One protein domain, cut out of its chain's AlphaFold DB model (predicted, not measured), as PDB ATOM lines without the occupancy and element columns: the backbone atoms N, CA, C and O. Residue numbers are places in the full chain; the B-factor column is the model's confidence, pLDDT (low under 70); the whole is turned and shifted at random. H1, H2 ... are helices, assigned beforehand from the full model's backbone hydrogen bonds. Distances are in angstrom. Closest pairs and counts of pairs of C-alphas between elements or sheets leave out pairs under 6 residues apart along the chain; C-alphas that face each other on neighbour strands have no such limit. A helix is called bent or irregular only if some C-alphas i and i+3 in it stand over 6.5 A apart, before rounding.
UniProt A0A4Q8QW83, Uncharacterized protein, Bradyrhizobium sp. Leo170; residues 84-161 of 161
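What this domain is: This is residues 84 to 161 of the 161 residues of an uncharacterized protein of Bradyrhizobium sp. Leo170 (UniProt A0A4Q8QW83). The long helix H3 bends into two arms: H3a folds back along H2 as a helical hairpin, with the short H1 packed beside the two, and H3b runs out of this small body as an arm whose residues 143 to 160, together with Ser 161, stick out free. The printed part has 78 residues with three named helices in the order H1, H2, H3 and no named strand; the class is all helix. The whole is extended, with a radius of gyration of the C-alphas of 17.8 A, and spans 62 by 26 by 17 A, the arm making the length.

Where its parts are: Begin with H3, residues 120 to 160, assigned by its hydrogen bonds as one helix but bent: C-alphas 134 and 137 are 7.1 A apart, where about 5 A is found in a regular helix. Find C-alpha 120 at (252.154, 134.455, 276.671); from there arm H3a, residues 120 to 134, runs 20.9 A. Residues 135 and 136 belong to neither arm. Arm H3b, residues 137 to 160, runs 35.0 A to C-alpha 160 at (210.050, 101.275, 262.420). H2, residues 97 to 118, is 31.3 A long and irregular: C-alphas 98 and 101 are 7.4 A apart. H1, residues 85 to 94, begins at C-alpha 85, (248.621, 120.503, 273.356), and is 14.7 A long.

How they stand to each other: H1, H2 and H3a form an up and down bundle, helices side by side, each running against the one before it. Look first at Glu 114 and Ala 123, the closest C-alphas of H2 and H3a at 5.2 A: the two touch as a hairpin, H2 with residues 107 to 115 alone, at a shallow tilt of 28 degrees, opposite ways. H1 and H2 are also a hairpin and touch, H2 with residues 100 to 104 alone; their closest C-alphas, those of Val 92 and Ile 100, are 6.1 A apart, at a shallow tilt of 31 degrees, opposite ways. H1 and H3a only just touch, with 3 pairs of C-alphas within 8 A, the closest those of Gly 87 and Val 131 at 6.7 A. H3a and H3b stand at a steep tilt of 54 degrees. H1 and H3b are close but not clearly touching, with the C-alphas of Phe 94 and Leu 138 closest at 6.6 A; H2 and H3b are apart. In H1, H3a and H3b every O i to N i+4 pair is within hydrogen-bond range; in H2, 16 of 18 are.

The domain as a whole: The two C-alphas farthest apart, those of Glu 117 and Ser 161, the chain's last residue, stand 62.0 A from each other. Without residues 143 to 161, the body spans 34 by 20 by 15 A. The printed part has no cut, and both links, H1 to H2 and H2 to H3, are tight. The mean pLDDT of the printed part is 83.7; residues 84 and 161 are under 70.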
ATOM      1  N   PRO A  84     249.520 125.002 273.561       68.94
ATOM      2  CA  PRO A  84     248.518 124.247 274.293       68.94
ATOM      3  C   PRO A  84     248.235 122.949 273.524       68.94
ATOM      4  O   PRO A  84     247.598 122.990 272.476       68.94
ATOM      5  N   GLY A  85     248.683 121.802 274.052       71.81
ATOM      6  CA  GLY A  85     248.621 120.503 273.356       71.81
ATOM      7  C   GLY A  85     247.210 120.076 272.929       71.81
ATOM      8  O   GLY A  85     247.035 119.282 272.010       71.81
ATOM      9  N   PHE A  86     246.178 120.671 273.529       75.38
ATOM     10  CA  PHE A  86     244.791 120.504 273.095       75.38
ATOM     11  C   PHE A  86     244.513 121.070 271.692       75.38
ATOM     12  O   PHE A  86     243.682 120.530 270.965       75.38
ATOM     13  N   GLY A  87     245.197 122.145 271.297       76.25
ATOM     14  CA  GLY A  87     245.064 122.728 269.963       76.25
ATOM     15  C   GLY A  87     245.634 121.825 268.877       76.25
ATOM     16  O   GLY A  87     245.004 121.653 267.839       76.25
ATOM     17  N   GLU A  88     246.770 121.182 269.145       79.88
ATOM     18  CA  GLU A  88     247.377 120.216 268.225       79.88
ATOM     19  C   GLU A  88     246.472 118.994 268.032       79.88
ATOM     20  O   GLU A  88     246.205 118.593 266.900       79.88
ATOM     21  N   ALA A  89     245.901 118.467 269.120       83.50
ATOM     22  CA  ALA A  89     244.957 117.353 269.057       83.50
ATOM     23  C   ALA A  89     243.714 117.680 268.208       83.50
ATOM     24  O   ALA A  89     243.248 116.839 267.436       83.50
ATOM     25  N   LEU A  90     243.190 118.908 268.304       82.62
ATOM     26  CA  LEU A  90     242.073 119.358 267.470       82.62
ATOM     27  C   LEU A  90     242.462 119.430 265.992       82.62
ATOM     28  O   LEU A  90     241.695 118.980 265.140       82.62
ATOM     29  N   VAL A  91     243.648 119.953 265.675       84.62
ATOM     30  CA  VAL A  91     244.138 119.985 264.289       84.62
ATOM     31  C   VAL A  91     244.241 118.565 263.739       84.62
ATOM     32  O   VAL A  91     243.697 118.303 262.672       84.62
ATOM     33  N   VAL A  92     244.825 117.627 264.485       85.94
ATOM     34  CA  VAL A  92     244.953 116.223 264.058       85.94
ATOM     35  C   VAL A  92     243.590 115.551 263.837       85.94
ATOM     36  O   VAL A  92     243.436 114.747 262.918       85.94
ATOM     37  N   LEU A  93     242.583 115.880 264.649       85.00
ATOM     38  CA  LEU A  93     241.253 115.267 264.564       85.00
ATOM     39  C   LEU A  93     240.411 115.774 263.381       85.00
ATOM     40  O   LEU A  93     239.546 115.055 262.860       85.00
ATOM     41  N   PHE A  94     240.607 117.035 262.990       83.38
ATOM     42  CA  PHE A  94     239.742 117.706 262.020       83.38
ATOM     43  C   PHE A  94     240.417 118.028 260.690       83.38
ATOM     44  O   PHE A  94     239.709 118.086 259.683       83.38
ATOM     45  N   ALA A  95     241.734 118.223 260.657       82.88
ATOM     46  CA  ALA A  95     242.452 118.518 259.425       82.88
ATOM     47  C   ALA A  95     242.699 117.241 258.591       82.88
ATOM     48  O   ALA A  95     242.906 116.160 259.146       82.88
ATOM     49  N   PRO A  96     242.677 117.341 257.249       83.50
ATOM     50  CA  PRO A  96     243.080 116.239 256.378       83.50
ATOM     51  C   PRO A  96     244.561 115.901 256.596       83.50
ATOM     52  O   PRO A  96     245.372 116.811 256.770       83.50
ATOM     53  N   LYS A  97     244.905 114.604 256.573       86.69
ATOM     54  CA  LYS A  97     246.236 114.078 256.940       86.69
ATOM     55  C   LYS A  97     247.382 114.796 256.230       86.69
ATOM     56  O   LYS A  97     248.366 115.162 256.856       86.69
ATOM     57  N   ASP A  98     247.189 115.074 254.954       89.75
ATOM     58  CA  ASP A  98     248.122 115.738 254.042       89.75
ATOM     59  C   ASP A  98     248.386 117.219 254.378       89.75
ATOM     60  O   ASP A  98     249.315 117.814 253.838       89.75
ATOM     61  N   ARG A  99     247.604 117.830 255.280       85.00
ATOM     62  CA  ARG A  99     247.797 119.220 255.734       85.00
ATOM     63  C   ARG A  99     248.118 119.348 257.220       85.00
ATOM     64  O   ARG A  99     248.363 120.466 257.665       85.00
ATOM     65  N   ILE A 100     248.106 118.252 257.982       88.06
ATOM     66  CA  ILE A 100     248.322 118.283 259.437       88.06
ATOM     67  C   ILE A 100     249.684 118.906 259.763       88.06
ATOM     68  O   ILE A 100     249.733 119.873 260.520       88.06
ATOM     69  N   ASP A 101     250.755 118.414 259.139       87.75
ATOM     70  CA  ASP A 101     252.122 118.860 259.438       87.75
ATOM     71  C   ASP A 101     252.346 120.330 259.068       87.75
ATOM     72  O   ASP A 101     252.938 121.081 259.838       87.75
ATOM     73  N   ALA A 102     251.806 120.765 257.926       88.94
ATOM     74  CA  ALA A 102     251.892 122.155 257.488       88.94
ATOM     75  C   ALA A 102     251.153 123.096 258.454       88.94
ATOM     76  O   ALA A 102     251.687 124.124 258.859       88.94
ATOM     77  N   VAL A 103     249.938 122.723 258.868       87.75
ATOM     78  CA  VAL A 103     249.129 123.538 259.785       87.75
ATOM     79  C   VAL A 103     249.758 123.592 261.178       87.75
ATOM     80  O   VAL A 103     249.770 124.660 261.787       87.75
ATOM     81  N   LEU A 104     250.293 122.474 261.682       87.38
ATOM     82  CA  LEU A 104     251.011 122.426 262.960       87.38
ATOM     83  C   LEU A 104     252.293 123.266 262.924       87.38
ATOM     84  O   LEU A 104     252.551 124.010 263.871       87.38
ATOM     85  N   GLY A 105     253.050 123.183 261.825       87.50
ATOM     86  CA  GLY A 105     254.237 124.000 261.582       87.50
ATOM     87  C   GLY A 105     253.928 125.490 261.707       87.50
ATOM     88  O   GLY A 105     254.446 126.136 262.621       87.50
ATOM     89  N   ASP A 106     252.997 125.991 260.892       89.69
ATOM     90  CA  ASP A 106     252.580 127.402 260.890       89.69
ATOM     91  C   ASP A 106     252.063 127.867 262.262       89.69
ATOM     92  O   ASP A 106     252.380 128.961 262.736       89.69
ATOM     93  N   LEU A 107     251.250 127.039 262.933       87.31
ATOM     94  CA  LEU A 107     250.712 127.361 264.259       87.31
ATOM     95  C   LEU A 107     251.814 127.497 265.308       87.31
ATOM     96  O   LEU A 107     251.728 128.384 266.161       87.31
ATOM     97  N   SER A 108     252.831 126.636 265.249       86.88
ATOM     98  CA  SER A 108     253.963 126.678 266.172       86.88
ATOM     99  C   SER A 108     254.856 127.899 265.930       86.88
ATOM    100  O   SER A 108     255.216 128.582 266.890       86.88
ATOM    101  N   GLU A 109     255.144 128.226 264.667       88.25
ATOM    102  CA  GLU A 109     255.972 129.377 264.294       88.25
ATOM    103  C   GLU A 109     255.326 130.686 264.740       88.25
ATOM    104  O   GLU A 109     255.934 131.459 265.489       88.25
ATOM    105  N   HIS A 110     254.052 130.885 264.397       89.62
ATOM    106  CA  HIS A 110     253.337 132.090 264.797       89.62
ATOM    107  C   HIS A 110     253.135 132.197 266.308       89.62
ATOM    108  O   HIS A 110     253.102 133.302 266.842       89.62
ATOM    109  N   PHE A 111     252.985 131.079 267.024       88.56
ATOM    110  CA  PHE A 111     252.868 131.129 268.480       88.56
ATOM    111  C   PHE A 111     254.162 131.623 269.125       88.56
ATOM    112  O   PHE A 111     254.112 132.462 270.022       88.56
ATOM    113  N   VAL A 112     255.318 131.143 268.663       88.62
ATOM    114  CA  VAL A 112     256.622 131.598 269.168       88.62
ATOM    115  C   VAL A 112     256.826 133.084 268.874       88.62
ATOM    116  O   VAL A 112     257.233 133.831 269.767       88.62
ATOM    117  N   GLU A 113     256.488 133.518 267.660       90.25
ATOM    118  CA  GLU A 113     256.548 134.920 267.242       90.25
ATOM    119  C   GLU A 113     255.641 135.811 268.111       90.25
ATOM    120  O   GLU A 113     256.088 136.790 268.710       90.25
ATOM    121  N   GLU A 114     254.382 135.421 268.304       90.19
ATOM    122  CA  GLU A 114     253.424 136.190 269.102       90.19
ATOM    123  C   GLU A 114     253.752 136.196 270.599       90.19
ATOM    124  O   GLU A 114     253.449 137.175 271.290       90.19
ATOM    125  N   VAL A 115     254.365 135.131 271.123       89.81
ATOM    126  CA  VAL A 115     254.862 135.113 272.505       89.81
ATOM    127  C   VAL A 115     255.995 136.121 272.668       89.81
ATOM    128  O   VAL A 115     256.009 136.826 273.681       89.81
ATOM    129  N   ALA A 116     256.897 136.219 271.687       87.94
ATOM    130  CA  ALA A 116     257.988 137.188 271.705       87.94
ATOM    131  C   ALA A 116     257.476 138.638 271.623       87.94
ATOM    132  O   ALA A 116     257.978 139.502 272.339       87.94
ATOM    133  N   GLU A 117     256.448 138.901 270.813       92.06
ATOM    134  CA  GLU A 117     255.917 140.256 270.614       92.06
ATOM    135  C   GLU A 117     254.934 140.724 271.700       92.06
ATOM    136  O   GLU A 117     254.970 141.874 272.138       92.06
ATOM    137  N   LYS A 118     253.982 139.866 272.088       90.50
ATOM    138  CA  LYS A 118     252.765 140.260 272.834       90.50
ATOM    139  C   LYS A 118     252.661 139.595 274.203       90.50
ATOM    140  O   LYS A 118     251.757 139.929 274.980       90.50
ATOM    141  N   GLY A 119     253.557 138.656 274.494       90.12
ATOM    142  CA  GLY A 119     253.559 137.862 275.711       90.12
ATOM    143  C   GLY A 119     252.573 136.689 275.690       90.12
ATOM    144  O   GLY A 119     251.656 136.582 274.872       90.12
ATOM    145  N   LEU A 120     252.753 135.793 276.660       87.25
ATOM    146  CA  LEU A 120     252.154 134.455 276.671       87.25
ATOM    147  C   LEU A 120     250.617 134.440 276.747       87.25
ATOM    148  O   LEU A 120     249.974 133.575 276.157       87.25
ATOM    149  N   GLY A 121     250.008 135.391 277.463       88.50
ATOM    150  CA  GLY A 121     248.550 135.448 277.620       88.50
ATOM    151  C   GLY A 121     247.825 135.774 276.311       88.50
ATOM    152  O   GLY A 121     246.892 135.072 275.921       88.50
ATOM    153  N   ARG A 122     248.289 136.810 275.599       89.12
ATOM    154  CA  ARG A 122     247.705 137.226 274.314       89.12
ATOM    155  C   ARG A 122     248.010 136.231 273.200       89.12
ATOM    156  O   ARG A 122     247.109 135.930 272.422       89.12
ATOM    157  N   ALA A 123     249.217 135.668 273.179       89.69
ATOM    158  CA  ALA A 123     249.587 134.637 272.214       89.69
ATOM    159  C   ALA A 123     248.695 133.388 272.323       89.69
ATOM    160  O   ALA A 123     248.283 132.832 271.312       89.69
ATOM    161  N   LYS A 124     248.296 132.978 273.538       88.31
ATOM    162  CA  LYS A 124     247.349 131.861 273.717       88.31
ATOM    163  C   LYS A 124     245.980 132.142 273.094       88.31
ATOM    164  O   LYS A 124     245.421 131.263 272.448       88.31
ATOM    165  N   LEU A 125     245.432 133.342 273.288       91.56
ATOM    166  CA  LEU A 125     244.141 133.714 272.698       91.56
ATOM    167  C   LEU A 125     244.212 133.742 271.168       91.56
ATOM    168  O   LEU A 125     243.340 133.183 270.508       91.56
ATOM    169  N   LEU A 126     245.262 134.346 270.610       91.44
ATOM    170  CA  LEU A 126     245.472 134.409 269.162       91.44
ATOM    171  C   LEU A 126     245.685 133.021 268.549       91.44
ATOM    172  O   LEU A 126     245.089 132.718 267.515       91.44
ATOM    173  N   PHE A 127     246.433 132.154 269.233       89.50
ATOM    174  CA  PHE A 127     246.581 130.752 268.860       89.50
ATOM    175  C   PHE A 127     245.215 130.068 268.735       89.50
ATOM    176  O   PHE A 127     244.904 129.501 267.691       89.50
ATOM    177  N   TRP A 128     244.351 130.192 269.749       88.88
ATOM    178  CA  TRP A 128     243.009 129.605 269.712       88.88
ATOM    179  C   TRP A 128     242.134 130.163 268.588       88.88
ATOM    180  O   TRP A 128     241.425 129.400 267.933       88.88
ATOM    181  N   VAL A 129     242.206 131.468 268.316       91.62
ATOM    182  CA  VAL A 129     241.490 132.085 267.188       91.62
ATOM    183  C   VAL A 129     241.982 131.520 265.856       91.62
ATOM    184  O   VAL A 129     241.166 131.214 264.985       91.62
ATOM    185  N   ARG A 130     243.296 131.339 265.691       88.88
ATOM    186  CA  ARG A 130     243.884 130.798 264.459       88.88
ATOM    187  C   ARG A 130     243.520 129.320 264.275       88.88
ATOM    188  O   ARG A 130     243.073 128.951 263.192       88.88
ATOM    189  N   VAL A 131     243.570 128.516 265.341       88.75
ATOM    190  CA  VAL A 131     243.060 127.130 265.350       88.75
ATOM    191  C   VAL A 131     241.582 127.091 264.946       88.75
ATOM    192  O   VAL A 131     241.213 126.355 264.031       88.75
ATOM    193  N   ALA A 132     240.735 127.915 265.569       87.06
ATOM    194  CA  ALA A 132     239.305 127.966 265.268       87.06
ATOM    195  C   ALA A 132     239.022 128.439 263.836       87.06
ATOM    196  O   ALA A 132     238.095 127.946 263.202       87.06
ATOM    197  N   ARG A 133     239.826 129.355 263.289       88.12
ATOM    198  CA  ARG A 133     239.696 129.817 261.901       88.12
ATOM    199  C   ARG A 133     240.078 128.729 260.893       88.12
ATOM    200  O   ARG A 133     239.395 128.591 259.883       88.12
ATOM    201  N   SER A 134     241.124 127.953 261.175       84.69
ATOM    202  CA  SER A 134     241.569 126.852 260.309       84.69
ATOM    203  C   SER A 134     240.628 125.647 260.369       84.69
ATOM    204  O   SER A 134     240.320 125.045 259.343       84.69
ATOM    205  N   ILE A 135     240.133 125.307 261.562       84.00
ATOM    206  CA  ILE A 135     239.272 124.136 261.781       84.00
ATOM    207  C   ILE A 135     237.789 124.461 261.569       84.00
ATOM    208  O   ILE A 135     237.019 123.586 261.183       84.00
ATOM    209  N   GLY A 136     237.369 125.707 261.784       84.62
ATOM    210  CA  GLY A 136     235.969 126.139 261.758       84.62
ATOM    211  C   GLY A 136     235.188 125.699 260.515       84.62
ATOM    212  O   GLY A 136     234.123 125.103 260.675       84.62
ATOM    213  N   PRO A 137     235.701 125.895 259.284       85.31
ATOM    214  CA  PRO A 137     235.023 125.441 258.069       85.31
ATOM    215  C   PRO A 137     234.869 123.914 258.003       85.31
ATOM    216  O   PRO A 137     233.813 123.411 257.620       85.31
ATOM    217  N   LEU A 138     235.898 123.171 258.424       82.88
ATOM    218  CA  LEU A 138     235.904 121.703 258.432       82.88
ATOM    219  C   LEU A 138     234.934 121.152 259.484       82.88
ATOM    220  O   LEU A 138     234.181 120.209 259.227       82.88
ATOM    221  N   PHE A 139     234.915 121.779 260.658       81.19
ATOM    222  CA  PHE A 139     233.973 121.468 261.720       81.19
ATOM    223  C   PHE A 139     232.534 121.751 261.281       81.19
ATOM    224  O   PHE A 139     231.668 120.893 261.436       81.19
ATOM    225  N   TRP A 140     232.285 122.903 260.651       82.69
ATOM    226  CA  TRP A 140     230.967 123.279 260.135       82.69
ATOM    227  C   TRP A 140     230.434 122.277 259.104       82.69
ATOM    228  O   TRP A 140     229.268 121.884 259.162       82.69
ATOM    229  N   MET A 141     231.296 121.793 258.206       80.88
ATOM    230  CA  MET A 141     230.940 120.733 257.258       80.88
ATOM    231  C   MET A 141     230.548 119.426 257.966       80.88
ATOM    232  O   MET A 141     229.526 118.829 257.622       80.88
ATOM    233  N   LYS A 142     231.302 118.998 258.990       77.69
ATOM    234  CA  LYS A 142     230.961 117.799 259.780       77.69
ATOM    235  C   LYS A 142     229.652 117.964 260.563       77.69
ATOM    236  O   LYS A 142     228.833 117.048 260.555       77.69
ATOM    237  N   VAL A 143     229.429 119.118 261.195       80.38
ATOM    238  CA  VAL A 143     228.188 119.411 261.938       80.38
ATOM    239  C   VAL A 143     226.979 119.406 261.008       80.38
ATOM    240  O   VAL A 143     225.957 118.805 261.330       80.38
ATOM    241  N   ARG A 144     227.098 120.010 259.822       79.25
ATOM    242  CA  ARG A 144     226.018 120.000 258.828       79.25
ATOM    243  C   ARG A 144     225.670 118.578 258.376       79.25
ATOM    244  O   ARG A 144     224.491 118.262 258.226       79.25
ATOM    245  N   ASN A 145     226.671 117.714 258.219       76.06
ATOM    246  CA  ASN A 145     226.445 116.305 257.904       76.06
ATOM    247  C   ASN A 145     225.792 115.547 259.068       76.06
ATOM    248  O   ASN A 145     224.913 114.727 258.826       76.06
ATOM    249  N   LEU A 146     226.134 115.851 260.323       79.75
ATOM    250  CA  LEU A 146     225.453 115.271 261.488       79.75
ATOM    251  C   LEU A 146     223.990 115.711 261.596       79.75
ATOM    252  O   LEU A 146     223.157 114.895 261.970       79.75
ATOM    253  N   GLY A 147     223.654 116.949 261.225       74.62
ATOM    254  CA  GLY A 147     222.259 117.402 261.154       74.62
ATOM    255  C   GLY A 147     221.430 116.604 260.140       74.62
ATOM    256  O   GLY A 147     220.292 116.239 260.422       74.62
ATOM    257  N   LEU A 148     222.022 116.252 258.995       71.81
ATOM    258  CA  LEU A 148     221.404 115.342 258.025       71.81
ATOM    259  C   LEU A 148     221.293 113.909 258.556       71.81
ATOM    260  O   LEU A 148     220.274 113.263 258.335       71.81
ATOM    261  N   VAL A 149     222.302 113.420 259.278       73.88
ATOM    262  CA  VAL A 149     222.269 112.090 259.909       73.88
ATOM    263  C   VAL A 149     221.221 112.029 261.020       73.88
ATOM    264  O   VAL A 149     220.504 111.041 261.109       73.88
ATOM    265  N   ALA A 150     221.071 113.083 261.822       79.00
ATOM    266  CA  ALA A 150     220.025 113.192 262.836       79.00
ATOM    267  C   ALA A 150     218.632 113.234 262.192       79.00
ATOM    268  O   ALA A 150     217.744 112.507 262.627       79.00
ATOM    269  N   ALA A 151     218.467 113.992 261.102       77.94
ATOM    270  CA  ALA A 151     217.225 114.007 260.332       77.94
ATOM    271  C   ALA A 151     216.901 112.627 259.729       77.94
ATOM    272  O   ALA A 151     215.763 112.173 259.813       77.94
ATOM    273  N   LEU A 152     217.894 111.923 259.176       78.56
ATOM    274  CA  LEU A 152     217.748 110.552 258.669       78.56
ATOM    275  C   LEU A 152     217.429 109.550 259.780       78.56
ATOM    276  O   LEU A 152     216.605 108.662 259.582       78.56
ATOM    277  N   PHE A 153     218.048 109.692 260.951       82.62
ATOM    278  CA  PHE A 153     217.797 108.841 262.110       82.62
ATOM    279  C   PHE A 153     216.380 109.044 262.654       82.62
ATOM    280  O   PHE A 153     215.677 108.075 262.936       82.62
ATOM    281  N   GLU A 154     215.922 110.292 262.742       81.56
ATOM    282  CA  GLU A 154     214.569 110.617 263.186       81.56
ATOM    283  C   GLU A 154     213.506 110.179 262.168       81.56
ATOM    284  O   GLU A 154     212.454 109.666 262.553       81.56
ATOM    285  N   PHE A 155     213.809 110.273 260.871       81.12
ATOM    286  CA  PHE A 155     212.949 109.753 259.809       81.12
ATOM    287  C   PHE A 155     212.900 108.216 259.808       81.12
ATOM    288  O   PHE A 155     211.820 107.637 259.739       81.12
ATOM    289  N   GLY A 156     214.042 107.541 259.975       81.69
ATOM    290  CA  GLY A 156     214.127 106.079 260.056       81.69
ATOM    291  C   GLY A 156     213.440 105.500 261.295       81.69
ATOM    292  O   GLY A 156     212.721 104.506 261.194       81.69
ATOM    293  N   ARG A 157     213.561 106.166 262.454       81.81
ATOM    294  CA  ARG A 157     212.847 105.788 263.687       81.81
ATOM    295  C   ARG A 157     211.327 105.834 263.510       81.81
ATOM    296  O   ARG A 157     210.620 105.055 264.139       81.81
ATOM    297  N   ARG A 158     210.824 106.729 262.655       74.00
ATOM    298  CA  ARG A 158     209.390 106.913 262.393       74.00
ATOM    299  C   ARG A 158     208.792 105.874 261.439       74.00
ATOM    300  O   ARG A 158     207.577 105.769 261.383       74.00
ATOM    301  N   PHE A 159     209.618 105.121 260.713       74.50
ATOM    302  CA  PHE A 159     209.177 104.026 259.835       74.50
ATOM    303  C   PHE A 159     209.241 102.639 260.495       74.50
ATOM    304  O   PHE A 159     208.721 101.679 259.936       74.50
ATOM    305  N   ILE A 160     209.889 102.527 261.658       71.50
ATOM    306  CA  ILE A 160     210.050 101.275 262.420       71.50
ATOM    307  C   ILE A 160     209.103 101.184 263.633       71.50
ATOM    308  O   ILE A 160     209.010 100.125 264.250       71.50
ATOM    309  N   SER A 161     208.380 102.261 263.954       52.62
ATOM    310  CA  SER A 161     207.302 102.277 264.952       52.62
ATOM    311  C   SER A 161     205.944 102.398 264.285       52.62
ATOM    312  O   SER A 161     204.979 101.959 264.946       52.62
TER     313      SER A 161